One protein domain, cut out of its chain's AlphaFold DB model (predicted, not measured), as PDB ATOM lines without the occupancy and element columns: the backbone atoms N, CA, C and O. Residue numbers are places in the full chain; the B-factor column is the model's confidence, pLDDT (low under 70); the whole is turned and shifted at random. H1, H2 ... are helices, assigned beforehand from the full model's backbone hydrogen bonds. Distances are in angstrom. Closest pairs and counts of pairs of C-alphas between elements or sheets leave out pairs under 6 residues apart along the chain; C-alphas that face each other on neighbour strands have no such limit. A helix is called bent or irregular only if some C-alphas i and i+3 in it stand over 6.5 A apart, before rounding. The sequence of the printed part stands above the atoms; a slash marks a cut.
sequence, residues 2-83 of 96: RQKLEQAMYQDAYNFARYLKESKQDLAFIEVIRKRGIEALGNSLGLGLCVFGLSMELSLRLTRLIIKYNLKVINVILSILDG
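AT A GLANCE: This is residues 2 to 83 of the 96 residues of an uncharacterized protein of Lactobacillus equi DSM 15833 = JCM 10991 (UniProt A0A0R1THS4). The long helix H1 makes one side of a body of five helices: H4 runs back beside its later part, and H5 crosses over its middle. From the far end of H1, H2 turns off at a corner and H3 folds back from H2 to H4, so that H1, H2, H3 and H4 follow one another round a rough ring. The printed part has 82 residues with five named helices, H1 to H5 in chain order, and no named strand; the class is all helix. The whole is compact, with a radius of gyration of the C-alphas of 11.6 A and spans of 33 by 28 by 21 A.

HOW THE PARTS SIT: H1, residues 2 to 22, touches H5, residues 72 to 81, with its residues 9 to 17 alone, at a steep tilt of 46 degrees, the same way; the closest C-alphas, those of Ala 13 and Ile 77, are 5.1 A apart. With residues 9 to 16 alone H1 touches H4, residues 56 to 69, at a shallow tilt of 14 degrees, opposite ways; the closest C-alphas are those of Met 9 and Tyr 69, 6.7 A. H4 and H5 touch only at the corner, Ile 66 to Val 73 being closest at 6.6 A between C-alphas. H3, residues 44 to 52, forms a helical hairpin with H4, at a shallow tilt of 20 degrees; the C-alphas of Phe 52 and Ser 59 are closest, 4.9 A. H2, residues 26 to 40, forms another helical hairpin with H3, at 38 degrees, only just a steep tilt; the closest C-alphas are those of Ala 40 and Gly 46, 5.4 A. H1 and H2 only just touch, and only at the corner, with 3 pairs of C-alphas within 8 A, the closest being Leu 20 and Asp 26, 4.7 A. H2 and H5 are close but not clearly touching, while H1 and H3, H2 and H4, and H3 and H5 are apart. Every O i to N i+4 pair is within hydrogen-bond range in H1, H4 and H5; in H2 it is 9 of 11 and in H3 4 of 5.

IN THESE COORDINATES: H1 begins at C-alpha 2 (205.012, 158.895, 149.797) and measures 30.4 A from first to last C-alpha. H2 measures 18.4 A and is only just irregular: C-alphas 35 and 38 are 6.9 A apart. H3 measures 13.1 A. H4 measures 19.9 A from C-alpha 56 (235.645, 158.276, 155.095). H5 measures 14.7 A and ends at C-alpha 81 (223.639, 174.445, 151.260).

THE WHOLE: The two C-alphas farthest apart are those of Gln 3 and Gly 53, 34.1 A. The printed part has no cut, and its four links between helices are tight. The mean pLDDT of the printed part is 81.6; residue 2 and residues 36 to 53 are under 70.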
ATOM      1  N   ARG A   2     204.029 158.102 150.570       61.66
ATOM      2  CA  ARG A   2     205.012 158.895 149.797       61.66
ATOM      3  C   ARG A   2     205.451 160.217 150.461       61.66
ATOM      4  O   ARG A   2     206.643 160.469 150.552       61.66
ATOM      5  N   GLN A   3     204.512 160.981 151.031       72.38
ATOM      6  CA  GLN A   3     204.813 162.237 151.748       72.38
ATOM      7  C   GLN A   3     205.692 162.047 153.000       72.38
ATOM      8  O   GLN A   3     206.524 162.898 153.294       72.38
ATOM      9  N   LYS A   4     205.550 160.926 153.728       80.00
ATOM     10  CA  LYS A   4     206.370 160.647 154.922       80.00
ATOM     11  C   LYS A   4     207.822 160.329 154.550       80.00
ATOM     12  O   LYS A   4     208.737 160.781 155.227       80.00
ATOM     13  N   LEU A   5     208.027 159.571 153.468       82.25
ATOM     14  CA  LEU A   5     209.364 159.252 152.954       82.25
ATOM     15  C   LEU A   5     210.079 160.511 152.454       82.25
ATOM     16  O   LEU A   5     211.262 160.701 152.717       82.25
ATOM     17  N   GLU A   6     209.347 161.379 151.760       84.06
ATOM     18  CA  GLU A   6     209.867 162.649 151.269       84.06
ATOM     19  C   GLU A   6     210.280 163.572 152.423       84.06
ATOM     20  O   GLU A   6     211.415 164.035 152.447       84.06
ATOM     21  N   GLN A   7     209.431 163.750 153.442       86.25
ATOM     22  CA  GLN A   7     209.795 164.511 154.646       86.25
ATOM     23  C   GLN A   7     211.035 163.947 155.356       86.25
ATOM     24  O   GLN A   7     211.903 164.714 155.771       86.25
ATOM     25  N   ALA A   8     211.154 162.619 155.462       89.38
ATOM     26  CA  ALA A   8     212.334 161.980 156.043       89.38
ATOM     27  C   ALA A   8     213.609 162.255 155.226       89.38
ATOM     28  O   ALA A   8     214.650 162.549 155.808       89.38
ATOM     29  N   MET A   9     213.522 162.233 153.891       91.25
ATOM     30  CA  MET A   9     214.638 162.594 153.008       91.25
ATOM     31  C   MET A   9     215.101 164.031 153.249       91.25
ATOM     32  O   MET A   9     216.301 164.266 153.359       91.25
ATOM     33  N   TYR A  10     214.173 164.984 153.363       89.56
ATOM     34  CA  TYR A  10     214.516 166.380 153.647       89.56
ATOM     35  C   TYR A  10     215.168 166.549 155.020       89.56
ATOM     36  O   TYR A  10     216.157 167.271 155.135       89.56
ATOM     37  N   GLN A  11     214.657 165.873 156.050       90.44
ATOM     38  CA  GLN A  11     215.251 165.934 157.385       90.44
ATOM     39  C   GLN A  11     216.663 165.336 157.405       90.44
ATOM     40  O   GLN A  11     217.579 165.925 157.980       90.44
ATOM     41  N   ASP A  12     216.854 164.193 156.751       93.62
ATOM     42  CA  ASP A  12     218.156 163.539 156.645       93.62
ATOM     43  C   ASP A  12     219.146 164.397 155.833       93.62
ATOM     44  O   ASP A  12     220.295 164.571 156.243       93.62
ATOM     45  N   ALA A  13     218.693 165.005 154.730       92.44
ATOM     46  CA  ALA A  13     219.477 165.951 153.937       92.44
ATOM     47  C   ALA A  13     219.862 167.201 154.742       92.44
ATOM     48  O   ALA A  13     221.005 167.647 154.668       92.44
ATOM     49  N   TYR A  14     218.941 167.735 155.548       92.81
ATOM     50  CA  TYR A  14     219.212 168.861 156.440       92.81
ATOM     51  C   TYR A  14     220.268 168.509 157.487       92.81
ATOM     52  O   TYR A  14     221.223 169.260 157.673       92.81
ATOM     53  N   ASN A  15     220.143 167.349 158.134       93.31
ATOM     54  CA  ASN A  15     221.123 166.883 159.115       93.31
ATOM     55  C   ASN A  15     222.511 166.700 158.478       93.31
ATOM     56  O   ASN A  15     223.521 167.045 159.088       93.31
ATOM     57  N   PHE A  16     222.567 166.202 157.242       93.75
ATOM     58  CA  PHE A  16     223.816 166.050 156.501       93.75
ATOM     59  C   PHE A  16     224.428 167.396 156.087       93.75
ATOM     60  O   PHE A  16     225.621 167.614 156.281       93.75
ATOM     61  N   ALA A  17     223.619 168.328 155.581       91.94
ATOM     62  CA  ALA A  17     224.058 169.683 155.251       91.94
ATOM     63  C   ALA A  17     224.541 170.449 156.494       91.94
ATOM     64  O   ALA A  17     225.529 171.177 156.438       91.94
ATOM     65  N   ARG A  18     223.877 170.251 157.638       92.50
ATOM     66  CA  ARG A  18     224.316 170.783 158.930       92.50
ATOM     67  C   ARG A  18     225.673 170.211 159.337       92.50
ATOM     68  O   ARG A  18     226.555 170.992 159.671       92.50
ATOM     69  N   TYR A  19     225.850 168.892 159.250       92.38
ATOM     70  CA  TYR A  19     227.134 168.239 159.518       92.38
ATOM     71  C   TYR A  19     228.252 168.815 158.642       92.38
ATOM     72  O   TYR A  19     229.296 169.175 159.169       92.38
ATOM     73  N   LEU A  20     228.007 168.991 157.339       91.75
ATOM     74  CA  LEU A  20     228.959 169.610 156.409       91.75
ATOM     75  C   LEU A  20     229.393 171.019 156.839       91.75
ATOM     76  O   LEU A  20     230.573 171.351 156.753       91.75
ATOM     77  N   LYS A  21     228.450 171.846 157.305       90.12
ATOM     78  CA  LYS A  21     228.750 173.198 157.802       90.12
ATOM     79  C   LYS A  21     229.516 173.163 159.123       90.12
ATOM     80  O   LYS A  21     230.488 173.894 159.283       90.12
ATOM     81  N   GLU A  22     229.108 172.305 160.056       90.62
ATOM     82  CA  GLU A  22     229.771 172.140 161.357       90.62
ATOM     83  C   GLU A  22     231.201 171.594 161.203       90.62
ATOM     84  O   GLU A  22     232.101 172.032 161.921       90.62
ATOM     85  N   SER A  23     231.442 170.713 160.227       89.19
ATOM     86  CA  SER A  23     232.771 170.185 159.899       89.19
ATOM     87  C   SER A  23     233.580 171.066 158.938       89.19
ATOM     88  O   SER A  23     234.726 170.728 158.643       89.19
ATOM     89  N   LYS A  24     233.024 172.194 158.462       90.44
ATOM     90  CA  LYS A  24     233.633 173.097 157.459       90.44
ATOM     91  C   LYS A  24     234.016 172.397 156.144       90.44
ATOM     92  O   LYS A  24     234.984 172.770 155.485       90.44
ATOM     93  N   GLN A  25     233.274 171.357 155.776       88.31
ATOM     94  CA  GLN A  25     233.477 170.575 154.551       88.31
ATOM     95  C   GLN A  25     232.445 170.904 153.467       88.31
ATOM     96  O   GLN A  25     232.481 170.313 152.391       88.31
ATOM     97  N   ASP A  26     231.528 171.833 153.729       89.38
ATOM     98  CA  ASP A  26     230.448 172.243 152.832       89.38
ATOM     99  C   ASP A  26     230.951 172.749 151.476       89.38
ATOM    100  O   ASP A  26     230.508 172.241 150.445       89.38
ATOM    101  N   LEU A  27     231.915 173.672 151.452       89.38
ATOM    102  CA  LEU A  27     232.471 174.197 150.197       89.38
ATOM    103  C   LEU A  27     233.179 173.108 149.381       89.38
ATOM    104  O   LEU A  27     232.921 172.963 148.186       89.38
ATOM    105  N   ALA A  28     234.022 172.306 150.035       87.88
ATOM    106  CA  ALA A  28     234.756 171.221 149.385       87.88
ATOM    107  C   ALA A  28     233.808 170.137 148.849       87.88
ATOM    108  O   ALA A  28     233.996 169.620 147.749       87.88
ATOM    109  N   PHE A  29     232.744 169.823 149.591       88.19
ATOM    110  CA  PHE A  29     231.695 168.917 149.140       88.19
ATOM    111  C   PHE A  29     230.979 169.459 147.901       88.19
ATOM    112  O   PHE A  29     230.860 168.739 146.911       88.19
ATOM    113  N   ILE A  30     230.541 170.723 147.919       87.50
ATOM    114  CA  ILE A  30     229.891 171.361 146.764       87.50
ATOM    115  C   ILE A  30     230.816 171.317 145.548       87.50
ATOM    116  O   ILE A  30     230.368 170.979 144.454       87.50
ATOM    117  N   GLU A  31     232.101 171.616 145.726       86.50
ATOM    118  CA  GLU A  31     233.086 171.587 144.649       86.50
ATOM    119  C   GLU A  31     233.251 170.179 144.061       86.50
ATOM    120  O   GLU A  31     233.183 170.014 142.841       86.50
ATOM    121  N   VAL A  32     233.398 169.152 144.906       85.25
ATOM    122  CA  VAL A  32     233.496 167.749 144.468       85.25
ATOM    123  C   VAL A  32     232.239 167.327 143.712       85.25
ATOM    124  O   VAL A  32     232.343 166.738 142.637       85.25
ATOM    125  N   ILE A  33     231.052 167.658 144.223       82.81
ATOM    126  CA  ILE A  33     229.786 167.313 143.571       82.81
ATOM    127  C   ILE A  33     229.590 168.105 142.271       82.81
ATOM    128  O   ILE A  33     229.116 167.542 141.294       82.81
ATOM    129  N   ARG A  34     229.988 169.377 142.181       79.12
ATOM    130  CA  ARG A  34     229.877 170.144 140.926       79.12
ATOM    131  C   ARG A  34     230.874 169.672 139.868       79.12
ATOM    132  O   ARG A  34     230.499 169.555 138.708       79.12
ATOM    133  N   LYS A  35     232.117 169.365 140.258       78.12
ATOM    134  CA  LYS A  35     233.172 168.907 139.337       78.12
ATOM    135  C   LYS A  35     232.986 167.463 138.888       78.12
ATOM    136  O   LYS A  35     233.201 167.160 137.725       78.12
ATOM    137  N   ARG A  36     232.630 166.570 139.814       69.75
ATOM    138  CA  ARG A  36     232.588 165.117 139.576       69.75
ATOM    139  C   ARG A  36     231.180 164.549 139.576       69.75
ATOM    140  O   ARG A  36     230.964 163.451 139.085       69.75
ATOM    141  N   GLY A  37     230.211 165.275 140.126       60.34
ATOM    142  CA  GLY A  37     228.837 164.802 140.208       60.34
ATOM    143  C   GLY A  37     228.139 164.767 138.861       60.34
ATOM    144  O   GLY A  37     227.362 163.857 138.663       60.34
ATOM    145  N   ILE A  38     228.436 165.629 137.885       53.38
ATOM    146  CA  ILE A  38     227.794 165.519 136.557       53.38
ATOM    147  C   ILE A  38     228.136 164.176 135.880       53.38
ATOM    148  O   ILE A  38     227.265 163.555 135.280       53.38
ATOM    149  N   GLU A  39     229.358 163.675 136.068       54.62
ATOM    150  CA  GLU A  39     229.793 162.364 135.566       54.62
ATOM    151  C   GLU A  39     229.370 161.206 136.493       54.62
ATOM    152  O   GLU A  39     229.031 160.117 136.030       54.62
ATOM    153  N   ALA A  40     229.328 161.432 137.812       53.81
ATOM    154  CA  ALA A  40     229.010 160.414 138.817       53.81
ATOM    155  C   ALA A  40     227.514 160.320 139.194       53.81
ATOM    156  O   ALA A  40     227.110 159.352 139.831       53.81
ATOM    157  N   LEU A  41     226.659 161.259 138.777       54.28
ATOM    158  CA  LEU A  41     225.196 161.225 138.953       54.28
ATOM    159  C   LEU A  41     224.525 160.135 138.089       54.28
ATOM    160  O   LEU A  41     223.313 159.964 138.144       54.28
ATOM    161  N   GLY A  42     225.295 159.356 137.324       57.16
ATOM    162  CA  GLY A  42     224.852 158.072 136.779       57.16
ATOM    163  C   GLY A  42     225.045 156.884 137.737       57.16
ATOM    164  O   GLY A  42     224.444 155.834 137.522       57.16
ATOM    165  N   ASN A  43     225.865 157.014 138.792       67.44
ATOM    166  CA  ASN A  43     226.258 155.908 139.671       67.44
ATOM    167  C   ASN A  43     226.395 156.334 141.149       67.44
ATOM    168  O   ASN A  43     227.340 157.013 141.557       67.44
ATOM    169  N   SER A  44     225.481 155.840 141.984       65.69
ATOM    170  CA  SER A  44     225.438 156.053 143.437       65.69
ATOM    171  C   SER A  44     226.735 155.703 144.177       65.69
ATOM    172  O   SER A  44     227.084 156.379 145.146       65.69
ATOM    173  N   LEU A  45     227.471 154.685 143.718       61.53
ATOM    174  CA  LEU A  45     228.747 154.266 144.308       61.53
ATOM    175  C   LEU A  45     229.897 155.207 143.921       61.53
ATOM    176  O   LEU A  45     230.770 155.484 144.743       61.53
ATOM    177  N   GLY A  46     229.868 155.754 142.703       65.50
ATOM    178  CA  GLY A  46     230.869 156.710 142.224       65.50
ATOM    179  C   GLY A  46     230.882 158.001 143.046       65.50
ATOM    180  O   GLY A  46     231.948 158.516 143.381       65.50
ATOM    181  N   LEU A  47     229.705 158.482 143.454       68.50
ATOM    182  CA  LEU A  47     229.574 159.676 144.298       68.50
ATOM    183  C   LEU A  47     230.088 159.463 145.725       68.50
ATOM    184  O   LEU A  47     230.781 160.334 146.253       68.50
ATOM    185  N   GLY A  48     229.802 158.307 146.332       61.94
ATOM    186  CA  GLY A  48     230.356 157.944 147.640       61.94
ATOM    187  C   GLY A  48     231.887 157.967 147.633       61.94
ATOM    188  O   GLY A  48     232.508 158.560 148.518       61.94
ATOM    189  N   LEU A  49     232.500 157.403 146.590       63.19
ATOM    190  CA  LEU A  49     233.954 157.352 146.419       63.19
ATOM    191  C   LEU A  49     234.581 158.714 146.099       63.19
ATOM    192  O   LEU A  49     235.653 159.023 146.613       63.19
ATOM    193  N   CYS A  50     233.914 159.571 145.320       68.94
ATOM    194  CA  CYS A  50     234.417 160.923 145.040       68.94
ATOM    195  C   CYS A  50     234.606 161.746 146.318       68.94
ATOM    196  O   CYS A  50     235.527 162.551 146.428       68.94
ATOM    197  N   VAL A  51     233.729 161.514 147.285       69.69
ATOM    198  CA  VAL A  51     233.657 162.251 148.539       69.69
ATOM    199  C   VAL A  51     234.517 161.600 149.641       69.69
ATOM    200  O   VAL A  51     234.840 162.244 150.638       69.69
ATOM    201  N   PHE A  52     234.989 160.364 149.432       61.66
ATOM    202  CA  PHE A  52     235.977 159.699 150.295       61.66
ATOM    203  C   PHE A  52     237.294 160.480 150.394       61.66
ATOM    204  O   PHE A  52     237.904 160.500 151.458       61.66
ATOM    205  N   GLY A  53     237.681 161.194 149.331       67.69
ATOM    206  CA  GLY A  53     238.840 162.094 149.348       67.69
ATOM    207  C   GLY A  53     238.723 163.267 150.334       67.69
ATOM    208  O   GLY A  53     239.728 163.912 150.610       67.69
ATOM    209  N   LEU A  54     237.526 163.538 150.875       73.62
ATOM    210  CA  LEU A  54     237.296 164.535 151.928       73.62
ATOM    211  C   LEU A  54     237.294 163.903 153.326       73.62
ATOM    212  O   LEU A  54     237.899 164.438 154.251       73.62
ATOM    213  N   SER A  55     236.570 162.793 153.495       84.00
ATOM    214  CA  SER A  55     236.534 161.995 154.727       84.00
ATOM    215  C   SER A  55     235.800 160.670 154.494       84.00
ATOM    216  O   SER A  55     234.742 160.632 153.857       84.00
ATOM    217  N   MET A  56     236.311 159.585 155.085       84.19
ATOM    218  CA  MET A  56     235.645 158.276 155.095       84.19
ATOM    219  C   MET A  56     234.275 158.334 155.780       84.19
ATOM    220  O   MET A  56     233.313 157.737 155.297       84.19
ATOM    221  N   GLU A  57     234.159 159.081 156.879       87.88
ATOM    222  CA  GLU A  57     232.889 159.232 157.588       87.88
ATOM    223  C   GLU A  57     231.838 159.898 156.689       87.88
ATOM    224  O   GLU A  57     230.689 159.452 156.611       87.88
ATOM    225  N   LEU A  58     232.254 160.930 155.956       86.62
ATOM    226  CA  LEU A  58     231.381 161.684 155.069       86.62
ATOM    227  C   LEU A  58     230.928 160.843 153.874       86.62
ATOM    228  O   LEU A  58     229.740 160.826 153.544       86.62
ATOM    229  N   SER A  59     231.849 160.074 153.294       85.38
ATOM    230  CA  SER A  59     231.562 159.094 152.247       85.38
ATOM    231  C   SER A  59     230.523 158.057 152.687       85.38
ATOM    232  O   SER A  59     229.540 157.823 151.979       85.38
ATOM    233  N   LEU A  60     230.667 157.487 153.888       88.19
ATOM    234  CA  LEU A  60     229.727 156.499 154.427       88.19
ATOM    235  C   LEU A  60     228.348 157.104 154.706       88.19
ATOM    236  O   LEU A  60     227.328 156.504 154.355       88.19
ATOM    237  N   ARG A  61     228.299 158.295 155.318       90.06
ATOM    238  CA  ARG A  61     227.046 159.022 155.574       90.06
ATOM    239  C   ARG A  61     226.315 159.314 154.263       90.06
ATOM    240  O   ARG A  61     225.137 158.985 154.149       90.06
ATOM    241  N   LEU A  62     227.016 159.844 153.260       88.56
ATOM    242  CA  LEU A  62     226.446 160.139 151.946       88.56
ATOM    243  C   LEU A  62     225.951 158.875 151.236       88.56
ATOM    244  O   LEU A  62     224.826 158.842 150.745       88.56
ATOM    245  N   THR A  63     226.761 157.815 151.226       87.06
ATOM    246  CA  THR A  63     226.423 156.538 150.580       87.06
ATOM    247  C   THR A  63     225.149 155.943 151.172       87.06
ATOM    248  O   THR A  63     224.263 155.524 150.430       87.06
ATOM    249  N   ARG A  64     224.988 155.976 152.504       90.12
ATOM    250  CA  ARG A  64     223.750 155.529 153.168       90.12
ATOM    251  C   ARG A  64     222.532 156.332 152.714       90.12
ATOM    252  O   ARG A  64     221.479 155.746 152.465       90.12
ATOM    253  N   LEU A  65     222.666 157.654 152.587       90.81
ATOM    254  CA  LEU A  65     221.581 158.512 152.105       90.81
ATOM    255  C   LEU A  65     221.214 158.198 150.655       90.81
ATOM    256  O   LEU A  65     220.030 158.095 150.340       90.81
ATOM    257  N   ILE A  66     222.208 157.992 149.789       88.06
ATOM    258  CA  ILE A  66     221.972 157.645 148.387       88.06
ATOM    259  C   ILE A  66     221.317 156.264 148.267       88.06
ATOM    260  O   ILE A  66     220.383 156.110 147.490       88.06
ATOM    261  N   ILE A  67     221.735 155.260 149.042       86.75
ATOM    262  CA  ILE A  67     221.079 153.940 149.032       86.75
ATOM    263  C   ILE A  67     219.598 154.070 149.419       86.75
ATOM    264  O   ILE A  67     218.736 153.448 148.804       86.75
ATOM    265  N   LYS A  68     219.294 154.908 150.415       89.94
ATOM    266  CA  LYS A  68     217.936 155.085 150.945       89.94
ATOM    267  C   LYS A  68     217.024 155.914 150.031       89.94
ATOM    268  O   LYS A  68     215.832 155.630 149.945       89.94
ATOM    269  N   TYR A  69     217.561 156.941 149.374       88.06
ATOM    270  CA  TYR A  69     216.773 157.968 148.674       88.06
ATOM    271  C   TYR A  69     217.126 158.143 147.195       88.06
ATOM    272  O   TYR A  69     216.533 158.983 146.507       88.06
ATOM    273  N   ASN A  70     218.072 157.352 146.694       86.00
ATOM    274  CA  ASN A  70     218.719 157.549 145.404       86.00
ATOM    275  C   ASN A  70     219.382 158.945 145.330       86.00
ATOM    276  O   ASN A  70     219.555 159.643 146.330       86.00
ATOM    277  N   LEU A  71     219.756 159.386 144.136       83.50
ATOM    278  CA  LEU A  71     220.469 160.642 143.902       83.50
ATOM    279  C   LEU A  71     219.639 161.901 144.175       83.50
ATOM    280  O   LEU A  71     220.187 162.997 144.251       83.50
ATOM    281  N   LYS A  72     218.327 161.759 144.397       85.00
ATOM    282  CA  LYS A  72     217.438 162.879 144.740       85.00
ATOM    283  C   LYS A  72     217.895 163.617 145.995       85.00
ATOM    284  O   LYS A  72     217.803 164.840 146.042       85.00
ATOM    285  N   VAL A  73     218.433 162.893 146.979       88.44
ATOM    286  CA  VAL A  73     218.924 163.494 148.227       88.44
ATOM    287  C   VAL A  73     220.083 164.465 147.989       88.44
ATOM    288  O   VAL A  73     220.198 165.446 148.713       88.44
ATOM    289  N   ILE A  74     220.894 164.258 146.946       86.75
ATOM    290  CA  ILE A  74     222.026 165.136 146.610       86.75
ATOM    291  C   ILE A  74     221.529 166.518 146.203       86.75
ATOM    292  O   ILE A  74     221.996 167.518 146.739       86.75
ATOM    293  N   ASN A  75     220.522 166.576 145.330       86.19
ATOM    294  CA  ASN A  75     219.926 167.843 144.899       86.19
ATOM    295  C   ASN A  75     219.306 168.604 146.076       86.19
ATOM    296  O   ASN A  75     219.405 169.828 146.151       86.19
ATOM    297  N   VAL A  76     218.704 167.878 147.021       89.06
ATOM    298  CA  VAL A  76     218.147 168.470 148.241       89.06
ATOM    299  C   VAL A  76     219.257 169.013 149.143       89.06
ATOM    300  O   VAL A  76     219.157 170.152 149.589       89.06
ATOM    301  N   ILE A  77     220.331 168.250 149.373       90.62
ATOM    302  CA  ILE A  77     221.500 168.704 150.147       90.62
ATOM    303  C   ILE A  77     222.077 169.983 149.529       90.62
ATOM    304  O   ILE A  77     222.264 170.965 150.241       90.62
ATOM    305  N   LEU A  78     222.297 170.005 148.210       87.81
ATOM    306  CA  LEU A  78     222.810 171.182 147.504       87.81
ATOM    307  C   LEU A  78     221.876 172.389 147.649       87.81
ATOM    308  O   LEU A  78     222.338 173.472 147.987       87.81
ATOM    309  N   SER A  79     220.563 172.196 147.496       86.19
ATOM    310  CA  SER A  79     219.580 173.279 147.659       86.19
ATOM    311  C   SER A  79     219.567 173.856 149.082       86.19
ATOM    312  O   SER A  79     219.345 175.051 149.275       86.19
ATOM    313  N   ILE A  80     219.809 173.020 150.099       88.94
ATOM    314  CA  ILE A  80     219.927 173.459 151.497       88.94
ATOM    315  C   ILE A  80     221.230 174.242 151.710       88.94
ATOM    316  O   ILE A  80     221.223 175.271 152.387       88.94
ATOM    317  N   LEU A  81     222.343 173.774 151.141       87.44
ATOM    318  CA  LEU A  81     223.639 174.445 151.260       87.44
ATOM    319  C   LEU A  81     223.656 175.800 150.538       87.44
ATOM    320  O   LEU A  81     224.116 176.774 151.130       87.44
ATOM    321  N   ASP A  82     223.072 175.873 149.339       84.56
ATOM    322  CA  ASP A  82     222.936 177.092 148.527       84.56
ATOM    323  C   ASP A  82     221.849 178.055 149.067       84.56
ATOM    324  O   ASP A  82     221.637 179.135 148.519       84.56
ATOM    325  N   GLY A  83     221.127 177.682 150.136       80.44
ATOM    326  CA  GLY A  83     220.078 178.510 150.747       80.44
ATOM    327  C   GLY A  83     218.822 178.691 149.882       80.44
ATOM    328  O   GLY A  83     217.954 179.503 150.204       80.44
TER     329      GLY A  83